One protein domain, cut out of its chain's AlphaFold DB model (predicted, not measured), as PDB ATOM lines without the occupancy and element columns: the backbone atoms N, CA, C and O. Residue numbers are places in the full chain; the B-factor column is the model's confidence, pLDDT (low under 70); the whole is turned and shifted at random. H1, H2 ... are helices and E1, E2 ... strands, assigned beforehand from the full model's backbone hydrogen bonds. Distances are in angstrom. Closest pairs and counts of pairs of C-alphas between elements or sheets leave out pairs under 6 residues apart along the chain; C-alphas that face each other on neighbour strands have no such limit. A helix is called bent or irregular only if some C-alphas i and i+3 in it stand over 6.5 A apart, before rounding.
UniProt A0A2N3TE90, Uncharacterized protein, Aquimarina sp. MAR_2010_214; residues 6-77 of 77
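AT A GLANCE: This is residues 6 to 77 of the 77 residues of an uncharacterized protein of Aquimarina sp. MAR_2010_214 (UniProt A0A2N3TE90). A small two-stranded sheet, E1 and E2, lies in the middle, with H2 over one face, H1 near one end of the body and H3 making a long arm whose residues 67 to 77 stick out. The 72 printed residues include E1, H1, E2, H2 and H3 in chain order, class mixed; the sheet is parallel. The whole is loose, radius of gyration of the C-alphas 14.1 A, and elongated, 42 by 24 by 19 A.

IN THESE COORDINATES: E1 is residues 6 to 9, from C-alpha 6 at (-41.714, -48.599, -8.440), and E2 36 to 40, 12.7 A. H1 is residues 16 to 23, H2 44 to 52, 13.8 A, and H3 62 to 75, 20.1 A, ending at C-alpha 75 (-52.184, -71.866, -4.825).

HOW THE PARTS SIT: E1 and E2 are parallel, at 16 degrees, with N 8 and O 38 within hydrogen-bond range, 2.8 A. E1, H1, E2 form a strand-helix-strand unit, two parallel neighbour strands with a helix between. H2 is irregular: C-alphas 45 and 48 are 8.5 A apart. H2 touches H1, about perpendicular at 83 degrees, closest C-alphas Asp 18 and His 44, 5.5 A. With residues 62 to 63 alone, H3 touches H2 at a steep tilt of 61 degrees, the same way, closest C-alphas Phe 51 and Ala 62, 5.1 A. H3 is apart from E1, E2 and H1. In H1 and H3 every O i to N i+4 pair is within hydrogen-bond range, in H2 3 of 5.

THE WHOLE: The farthest C-alphas, Asn 13 and Lys 77, are 44.4 A apart. The printed part has no cut. H1 to E2 is a long link. Residues 25 to 29 and 77 have pLDDT under 70.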
ATOM      1  N   ASN A   6     -41.674 -50.001  -8.816       88.62
ATOM      2  CA  ASN A   6     -41.714 -48.599  -8.440       88.62
ATOM      3  C   ASN A   6     -42.496 -47.808  -9.493       88.62
ATOM      4  O   ASN A   6     -42.091 -47.777 -10.657       88.62
ATOM      5  N   ILE A   7     -43.591 -47.171  -9.079       88.75
ATOM      6  CA  ILE A   7     -44.354 -46.234  -9.909       88.75
ATOM      7  C   ILE A   7     -44.046 -44.833  -9.389       88.75
ATOM      8  O   ILE A   7     -44.438 -44.482  -8.281       88.75
ATOM      9  N   TYR A   8     -43.280 -44.079 -10.166       87.12
ATOM     10  CA  TYR A   8     -42.799 -42.751  -9.830       87.12
ATOM     11  C   TYR A   8     -43.699 -41.685 -10.452       87.12
ATOM     12  O   TYR A   8     -43.905 -41.680 -11.666       87.12
ATOM     13  N   THR A   9     -44.202 -40.772  -9.631       88.12
ATOM     14  CA  THR A   9     -45.082 -39.684 -10.061       88.12
ATOM     15  C   THR A   9     -44.271 -38.474 -10.526       88.12
ATOM     16  O   THR A   9     -43.447 -37.942  -9.783       88.12
ATOM     17  N   ALA A  10     -44.530 -38.030 -11.757       87.88
ATOM     18  CA  ALA A  10     -43.991 -36.816 -12.365       87.88
ATOM     19  C   ALA A  10     -45.112 -36.086 -13.138       87.88
ATOM     20  O   ALA A  10     -45.120 -36.095 -14.371       87.88
ATOM     21  N   PRO A  11     -46.097 -35.500 -12.433       87.94
ATOM     22  CA  PRO A  11     -47.296 -34.959 -13.049       87.94
ATOM     23  C   PRO A  11     -47.019 -33.589 -13.670       87.94
ATOM     24  O   PRO A  11     -46.307 -32.768 -13.090       87.94
ATOM     25  N   GLU A  12     -47.622 -33.304 -14.827       84.62
ATOM     26  CA  GLU A  12     -47.538 -31.965 -15.434       84.62
ATOM     27  C   GLU A  12     -48.288 -30.918 -14.593       84.62
ATOM     28  O   GLU A  12     -47.819 -29.794 -14.410       84.62
ATOM     29  N   ASN A  13     -49.446 -31.303 -14.047       85.88
ATOM     30  CA  ASN A  13     -50.270 -30.460 -13.186       85.88
ATOM     31  C   ASN A  13     -50.037 -30.829 -11.720       85.88
ATOM     32  O   ASN A  13     -50.725 -31.682 -11.164       85.88
ATOM     33  N   TYR A  14     -49.054 -30.172 -11.115       84.94
ATOM     34  CA  TYR A  14     -48.616 -30.439  -9.750       84.94
ATOM     35  C   TYR A  14     -49.666 -30.010  -8.710       84.94
ATOM     36  O   TYR A  14     -50.021 -28.831  -8.618       84.94
ATOM     37  N   ALA A  15     -50.159 -30.966  -7.922       87.12
ATOM     38  CA  ALA A  15     -51.191 -30.755  -6.913       87.12
ATOM     39  C   ALA A  15     -50.614 -30.707  -5.487       87.12
ATOM     40  O   ALA A  15     -49.447 -31.002  -5.234       87.12
ATOM     41  N   MET A  16     -51.456 -30.343  -4.512       87.25
ATOM     42  CA  MET A  16     -51.055 -30.304  -3.099       87.25
ATOM     43  C   MET A  16     -50.605 -31.679  -2.580       87.25
ATOM     44  O   MET A  16     -49.673 -31.748  -1.782       87.25
ATOM     45  N   ASP A  17     -51.219 -32.762  -3.057       84.12
ATOM     46  CA  ASP A  17     -50.841 -34.125  -2.675       84.12
ATOM     47  C   ASP A  17     -49.425 -34.482  -3.152       84.12
ATOM     48  O   ASP A  17     -48.690 -35.160  -2.434       84.12
ATOM     49  N   ASP A  18     -49.000 -33.958  -4.307       85.75
ATOM     50  CA  ASP A  18     -47.629 -34.116  -4.805       85.75
ATOM     51  C   ASP A  18     -46.635 -33.348  -3.929       85.75
ATOM     52  O   ASP A  18     -45.601 -33.891  -3.544       85.75
ATOM     53  N   ALA A  19     -46.998 -32.129  -3.513       86.81
ATOM     54  CA  ALA A  19     -46.200 -31.337  -2.574       86.81
ATOM     55  C   ALA A  19     -46.004 -32.054  -1.232       86.81
ATOM     56  O   ALA A  19     -44.912 -32.038  -0.662       86.81
ATOM     57  N   ILE A  20     -47.063 -32.686  -0.718       85.88
ATOM     58  CA  ILE A  20     -47.015 -33.459   0.526       85.88
ATOM     59  C   ILE A  20     -46.120 -34.690   0.353       85.88
ATOM     60  O   ILE A  20     -45.297 -34.970   1.228       85.88
ATOM     61  N   ALA A  21     -46.247 -35.407  -0.765       83.25
ATOM     62  CA  ALA A  21     -45.422 -36.573  -1.055       83.25
ATOM     63  C   ALA A  21     -43.931 -36.212  -1.172       83.25
ATOM     64  O   ALA A  21     -43.084 -36.879  -0.568       83.25
ATOM     65  N   ASP A  22     -43.612 -35.111  -1.854       83.69
ATOM     66  CA  ASP A  22     -42.249 -34.594  -2.002       83.69
ATOM     67  C   ASP A  22     -41.678 -34.085  -0.675       83.69
ATOM     68  O   ASP A  22     -40.515 -34.338  -0.357       83.69
ATOM     69  N   ALA A  23     -42.494 -33.428   0.157       85.00
ATOM     70  CA  ALA A  23     -42.104 -33.034   1.512       85.00
ATOM     71  C   ALA A  23     -41.838 -34.256   2.409       85.00
ATOM     72  O   ALA A  23     -40.914 -34.249   3.226       85.00
ATOM     73  N   GLY A  24     -42.591 -35.341   2.197       82.81
ATOM     74  CA  GLY A  24     -42.331 -36.677   2.738       82.81
ATOM     75  C   GLY A  24     -41.098 -37.368   2.138       82.81
ATOM     76  O   GLY A  24     -40.825 -38.519   2.475       82.81
ATOM     77  N   ARG A  25     -40.346 -36.655   1.288       69.56
ATOM     78  CA  ARG A  25     -39.161 -37.060   0.518       69.56
ATOM     79  C   ARG A  25     -39.398 -38.042  -0.620       69.56
ATOM     80  O   ARG A  25     -38.411 -38.371  -1.265       69.56
ATOM     81  N   GLN A  26     -40.645 -38.449  -0.883       67.56
ATOM     82  CA  GLN A  26     -41.008 -39.627  -1.680       67.56
ATOM     83  C   GLN A  26     -40.226 -40.879  -1.241       67.56
ATOM     84  O   GLN A  26     -39.020 -40.861  -0.998       67.56
ATOM     85  N   TRP A  27     -40.871 -42.039  -1.155       66.88
ATOM     86  CA  TRP A  27     -40.085 -43.246  -0.915       66.88
ATOM     87  C   TRP A  27     -39.424 -43.676  -2.224       66.88
ATOM     88  O   TRP A  27     -40.029 -44.377  -3.027       66.88
ATOM     89  N   THR A  28     -38.201 -43.199  -2.470       69.12
ATOM     90  CA  THR A  28     -37.371 -43.616  -3.606       69.12
ATOM     91  C   THR A  28     -36.462 -44.766  -3.156       69.12
ATOM     92  O   THR A  28     -35.507 -44.531  -2.411       69.12
ATOM     93  N   PRO A  29     -36.755 -46.022  -3.540       69.25
ATOM     94  CA  PRO A  29     -35.898 -47.153  -3.200       69.25
ATOM     95  C   PRO A  29     -34.556 -47.074  -3.944       69.25
ATOM     96  O   PRO A  29     -34.448 -46.384  -4.960       69.25
ATOM     97  N   ASP A  30     -33.535 -47.795  -3.457       77.81
ATOM     98  CA  ASP A  30     -32.274 -47.939  -4.199       77.81
ATOM     99  C   ASP A  30     -32.595 -48.552  -5.577       77.81
ATOM    100  O   ASP A  30     -33.215 -49.621  -5.636       77.81
ATOM    101  N   PRO A  31     -32.191 -47.914  -6.692       75.38
ATOM    102  CA  PRO A  31     -32.436 -48.426  -8.036       75.38
ATOM    103  C   PRO A  31     -32.002 -49.881  -8.251       75.38
ATOM    104  O   PRO A  31     -32.556 -50.552  -9.117       75.38
ATOM    105  N   LYS A  32     -31.035 -50.383  -7.471       81.94
ATOM    106  CA  LYS A  32     -30.544 -51.768  -7.550       81.94
ATOM    107  C   LYS A  32     -31.581 -52.818  -7.149       81.94
ATOM    108  O   LYS A  32     -31.468 -53.955  -7.598       81.94
ATOM    109  N   ASP A  33     -32.574 -52.447  -6.346       83.50
ATOM    110  CA  ASP A  33     -33.607 -53.367  -5.855       83.50
ATOM    111  C   ASP A  33     -34.890 -53.328  -6.711       83.50
ATOM    112  O   ASP A  33     -35.799 -54.151  -6.547       83.50
ATOM    113  N   ILE A  34     -34.971 -52.389  -7.658       86.56
ATOM    114  CA  ILE A  34     -36.151 -52.145  -8.489       86.56
ATOM    115  C   ILE A  34     -36.121 -53.049  -9.725       86.56
ATOM    116  O   ILE A  34     -35.198 -52.996 -10.533       86.56
ATOM    117  N   HIS A  35     -37.176 -53.843  -9.918       88.81
ATOM    118  CA  HIS A  35     -37.323 -54.679 -11.115       88.81
ATOM    119  C   HIS A  35     -38.042 -53.930 -12.241       88.81
ATOM    120  O   HIS A  35     -37.762 -54.145 -13.418       88.81
ATOM    121  N   VAL A  36     -38.978 -53.050 -11.876       87.38
ATOM    122  CA  VAL A  36     -39.722 -52.194 -12.804       87.38
ATOM    123  C   VAL A  36     -39.739 -50.778 -12.254       87.38
ATOM    124  O   VAL A  36     -40.236 -50.565 -11.151       87.38
ATOM    125  N   LEU A  37     -39.226 -49.827 -13.032       88.19
ATOM    126  CA  LEU A  37     -39.395 -48.397 -12.797       88.19
ATOM    127  C   LEU A  37     -40.327 -47.843 -13.875       88.19
ATOM    128  O   LEU A  37     -39.975 -47.862 -15.055       88.19
ATOM    129  N   HIS A  38     -41.502 -47.373 -13.472       89.81
ATOM    130  CA  HIS A  38     -42.471 -46.714 -14.348       89.81
ATOM    131  C   HIS A  38     -42.642 -45.267 -13.911       89.81
ATOM    132  O   HIS A  38     -42.766 -45.019 -12.716       89.81
ATOM    133  N   ILE A  39     -42.633 -44.327 -14.852       89.44
ATOM    134  CA  ILE A  39     -42.871 -42.906 -14.581       89.44
ATOM    135  C   ILE A  39     -44.253 -42.563 -15.123       89.44
ATOM    136  O   ILE A  39     -44.547 -42.892 -16.270       89.44
ATOM    137  N   THR A  40     -45.075 -41.922 -14.300       90.62
ATOM    138  CA  THR A  40     -46.462 -41.582 -14.620       90.62
ATOM    139  C   THR A  40     -46.723 -40.086 -14.507       90.62
ATOM    140  O   THR A  40     -46.131 -39.405 -13.671       90.62
ATOM    141  N   GLU A  41     -47.643 -39.591 -15.331       92.12
ATOM    142  CA  GLU A  41     -48.140 -38.210 -15.305       92.12
ATOM    143  C   GLU A  41     -49.270 -38.014 -14.276       92.12
ATOM    144  O   GLU A  41     -49.730 -36.894 -14.052       92.12
ATOM    145  N   TYR A  42     -49.737 -39.092 -13.641       92.00
ATOM    146  CA  TYR A  42     -50.746 -39.022 -12.588       92.00
ATOM    147  C   TYR A  42     -50.168 -38.473 -11.282       92.00
ATOM    148  O   TYR A  42     -49.086 -38.876 -10.856       92.00
ATOM    149  N   SER A  43     -50.933 -37.602 -10.615       90.75
ATOM    150  CA  SER A  43     -50.609 -37.110  -9.268       90.75
ATOM    151  C   SER A  43     -50.600 -38.237  -8.230       90.75
ATOM    152  O   SER A  43     -51.245 -39.271  -8.420       90.75
ATOM    153  N   HIS A  44     -49.964 -38.015  -7.081       86.88
ATOM    154  CA  HIS A  44     -49.969 -38.964  -5.961       86.88
ATOM    155  C   HIS A  44     -51.382 -39.272  -5.445       86.88
ATOM    156  O   HIS A  44     -51.645 -40.384  -4.982       86.88
ATOM    157  N   GLY A  45     -52.309 -38.314  -5.552       87.88
ATOM    158  CA  GLY A  45     -53.719 -38.504  -5.199       87.88
ATOM    159  C   GLY A  45     -54.463 -39.461  -6.143       87.88
ATOM    160  O   GLY A  45     -55.514 -39.996  -5.790       87.88
ATOM    161  N   SER A  46     -53.899 -39.743  -7.319       90.94
ATOM    162  CA  SER A  46     -54.481 -40.574  -8.381       90.94
ATOM    163  C   SER A  46     -53.983 -42.025  -8.344       90.94
ATOM    164  O   SER A  46     -53.848 -42.675  -9.379       90.94
ATOM    165  N   ALA A  47     -53.727 -42.576  -7.153       87.69
ATOM    166  CA  ALA A  47     -53.157 -43.917  -7.002       87.69
ATOM    167  C   ALA A  47     -53.937 -45.013  -7.761       87.69
ATOM    168  O   ALA A  47     -53.332 -45.926  -8.317       87.69
ATOM    169  N   GLY A  48     -55.271 -44.928  -7.835       92.06
ATOM    170  CA  GLY A  48     -56.086 -45.879  -8.606       92.06
ATOM    171  C   GLY A  48     -55.756 -45.885 -10.104       92.06
ATOM    172  O   GLY A  48     -55.622 -46.955 -10.706       92.06
ATOM    173  N   ASP A  49     -55.551 -44.705 -10.685       93.75
ATOM    174  CA  ASP A  49     -55.150 -44.555 -12.084       93.75
ATOM    175  C   ASP A  49     -53.738 -45.117 -12.294       93.75
ATOM    176  O   ASP A  49     -53.527 -45.952 -13.171       93.75
ATOM    177  N   MET A  50     -52.801 -44.799 -11.393       91.88
ATOM    178  CA  MET A  50     -51.436 -45.348 -11.406       91.88
ATOM    179  C   MET A  50     -51.421 -46.888 -11.353       91.88
ATOM    180  O   MET A  50     -50.624 -47.544 -12.023       91.88
ATOM    181  N   PHE A  51     -52.323 -47.498 -10.577       92.19
ATOM    182  CA  PHE A  51     -52.435 -48.956 -10.451       92.19
ATOM    183  C   PHE A  51     -52.980 -49.646 -11.709       92.19
ATOM    184  O   PHE A  51     -52.749 -50.851 -11.900       92.19
ATOM    185  N   THR A  52     -53.735 -48.920 -12.532       94.06
ATOM    186  CA  THR A  52     -54.377 -49.421 -13.758       94.06
ATOM    187  C   THR A  52     -53.667 -48.970 -15.030       94.06
ATOM    188  O   THR A  52     -53.960 -49.480 -16.114       94.06
ATOM    189  N   GLU A  53     -52.680 -48.089 -14.902       93.31
ATOM    190  CA  GLU A  53     -51.819 -47.676 -15.992       93.31
ATOM    191  C   GLU A  53     -51.008 -48.856 -16.549       93.31
ATOM    192  O   GLU A  53     -50.582 -49.783 -15.849       93.31
ATOM    193  N   SER A  54     -50.805 -48.830 -17.863       92.94
ATOM    194  CA  SER A  54     -50.074 -49.861 -18.584       92.94
ATOM    195  C   SER A  54     -48.561 -49.689 -18.415       92.94
ATOM    196  O   SER A  54     -47.954 -48.843 -19.064       92.94
ATOM    197  N   LEU A  55     -47.931 -50.588 -17.657       89.56
ATOM    198  CA  LEU A  55     -46.480 -50.622 -17.412       89.56
ATOM    199  C   LEU A  55     -45.671 -51.221 -18.580       89.56
ATOM    200  O   LEU A  55     -44.442 -51.247 -18.561       89.56
ATOM    201  N   SER A  56     -46.329 -51.802 -19.589       82.56
ATOM    202  CA  SER A  56     -45.654 -52.396 -20.753       82.56
ATOM    203  C   SER A  56     -46.530 -52.384 -22.004       82.56
ATOM    204  O   SER A  56     -47.752 -52.323 -21.921       82.56
ATOM    205  N   LYS A  57     -45.933 -52.574 -23.190       76.25
ATOM    206  CA  LYS A  57     -46.675 -52.668 -24.470       76.25
ATOM    207  C   LYS A  57     -47.756 -53.759 -24.493       76.25
ATOM    208  O   LYS A  57     -48.655 -53.709 -25.325       76.25
ATOM    209  N   LYS A  58     -47.677 -54.746 -23.594       78.06
ATOM    210  CA  LYS A  58     -48.651 -55.840 -23.469       78.06
ATOM    211  C   LYS A  58     -49.853 -55.495 -22.576       78.06
ATOM    212  O   LYS A  58     -50.605 -56.401 -22.242       78.06
ATOM    213  N   ARG A  59     -50.044 -54.220 -22.199       86.25
ATOM    214  CA  ARG A  59     -51.132 -53.761 -21.311       86.25
ATOM    215  C   ARG A  59     -51.121 -54.420 -19.927       86.25
ATOM    216  O   ARG A  59     -52.169 -54.642 -19.337       86.25
ATOM    217  N   ILE A  60     -49.931 -54.754 -19.425       90.75
ATOM    218  CA  ILE A  60     -49.756 -55.268 -18.059       90.75
ATOM    219  C   ILE A  60     -49.757 -54.082 -17.099       90.75
ATOM    220  O   ILE A  60     -48.950 -53.173 -17.277       90.75
ATOM    221  N   THR A  61     -50.612 -54.125 -16.082       94.12
ATOM    222  CA  THR A  61     -50.711 -53.097 -15.037       94.12
ATOM    223  C   THR A  61     -50.117 -53.584 -13.714       94.12
ATOM    224  O   THR A  61     -49.924 -54.790 -13.509       94.12
ATOM    225  N   ALA A  62     -49.863 -52.666 -12.776       92.06
ATOM    226  CA  ALA A  62     -49.454 -53.034 -11.418       92.06
ATOM    227  C   ALA A  62     -50.512 -53.909 -10.727       92.06
ATOM    228  O   ALA A  62     -50.174 -54.884 -10.053       92.06
ATOM    229  N   SER A  63     -51.795 -53.625 -10.976       93.44
ATOM    230  CA  SER A  63     -52.916 -54.423 -10.471       93.44
ATOM    231  C   SER A  63     -52.882 -55.868 -10.974       93.44
ATOM    232  O   SER A  63     -53.120 -56.792 -10.198       93.44
ATOM    233  N   ASN A  64     -52.547 -56.097 -12.252       93.31
ATOM    234  CA  ASN A  64     -52.419 -57.456 -12.788       93.31
ATOM    235  C   ASN A  64     -51.288 -58.234 -12.106       93.31
ATOM    236  O   ASN A  64     -51.458 -59.410 -11.780       93.31
ATOM    237  N   LEU A  65     -50.144 -57.579 -11.883       91.69
ATOM    238  CA  LEU A  65     -48.979 -58.194 -11.246       91.69
ATOM    239  C   LEU A  65     -49.256 -58.525  -9.775       91.69
ATOM    240  O   LEU A  65     -48.941 -59.629  -9.330       91.69
ATOM    241  N   LEU A  66     -49.909 -57.615  -9.048       91.19
ATOM    242  CA  LEU A  66     -50.330 -57.847  -7.667       91.19
ATOM    243  C   LEU A  66     -51.323 -59.011  -7.567       91.19
ATOM    244  O   LEU A  66     -51.128 -59.912  -6.752       91.19
ATOM    245  N   LEU A  67     -52.352 -59.031  -8.421       93.88
ATOM    246  CA  LEU A  67     -53.342 -60.109  -8.437       93.88
ATOM    247  C   LEU A  67     -52.689 -61.469  -8.716       93.88
ATOM    248  O   LEU A  67     -52.957 -62.432  -7.999       93.88
ATOM    249  N   SER A  68     -51.794 -61.536  -9.703       92.31
ATOM    250  CA  SER A  68     -51.064 -62.765 -10.033       92.31
ATOM    251  C   SER A  68     -50.201 -63.256  -8.865       92.31
ATOM    252  O   SER A  68     -50.176 -64.453  -8.577       92.31
ATOM    253  N   ALA A  69     -49.532 -62.343  -8.150       90.88
ATOM    254  CA  ALA A  69     -48.741 -62.688  -6.973       90.88
ATOM    255  C   ALA A  69     -49.608 -63.243  -5.830       90.88
ATOM    256  O   ALA A  69     -49.238 -64.243  -5.212       90.88
ATOM    257  N   ILE A  70     -50.776 -62.636  -5.581       93.62
ATOM    258  CA  ILE A  70     -51.742 -63.107  -4.578       93.62
ATOM    259  C   ILE A  70     -52.268 -64.497  -4.946       93.62
ATOM    260  O   ILE A  70     -52.249 -65.392  -4.106       93.62
ATOM    261  N   GLN A  71     -52.694 -64.705  -6.195       96.00
ATOM    262  CA  GLN A  71     -53.198 -66.002  -6.665       96.00
ATOM    263  C   GLN A  71     -52.151 -67.102  -6.497       96.00
ATOM    264  O   GLN A  71     -52.423 -68.120  -5.869       96.00
ATOM    265  N   LYS A  72     -50.917 -66.848  -6.947       93.69
ATOM    266  CA  LYS A  72     -49.806 -67.790  -6.785       93.69
ATOM    267  C   LYS A  72     -49.548 -68.128  -5.317       93.69
ATOM    268  O   LYS A  72     -49.256 -69.275  -4.989       93.69
ATOM    269  N   TYR A  73     -49.630 -67.143  -4.425       93.00
ATOM    270  CA  TYR A  73     -49.463 -67.369  -2.990       93.00
ATOM    271  C   TYR A  73     -50.566 -68.258  -2.408       93.00
ATOM    272  O   TYR A  73     -50.278 -69.098  -1.563       93.00
ATOM    273  N   ILE A  74     -51.810 -68.088  -2.861       95.94
ATOM    274  CA  ILE A  74     -52.939 -68.921  -2.432       95.94
ATOM    275  C   ILE A  74     -52.783 -70.356  -2.950       95.94
ATOM    276  O   ILE A  74     -53.023 -71.288  -2.197       95.94
ATOM    277  N   GLU A  75     -52.355 -70.542  -4.199       95.69
ATOM    278  CA  GLU A  75     -52.184 -71.866  -4.825       95.69
ATOM    279  C   GLU A  75     -50.995 -72.668  -4.282       95.69
ATOM    280  O   GLU A  75     -50.981 -73.894  -4.361       95.69
ATOM    281  N   THR A  76     -49.962 -71.983  -3.786       92.31
ATOM    282  CA  THR A  76     -48.736 -72.617  -3.260       92.31
ATOM    283  C   THR A  76     -48.766 -72.834  -1.748       92.31
ATOM    284  O   THR A  76     -47.775 -73.294  -1.174       92.31
ATOM    285  N   LYS A  77     -49.890 -72.503  -1.114       66.31
ATOM    286  CA  LYS A  77     -50.192 -72.781   0.289       66.31
ATOM    287  C   LYS A  77     -51.073 -74.008   0.435       66.31
ATOM    288  O   LYS A  77     -50.878 -74.701   1.456       66.31
TER     289      LYS A  77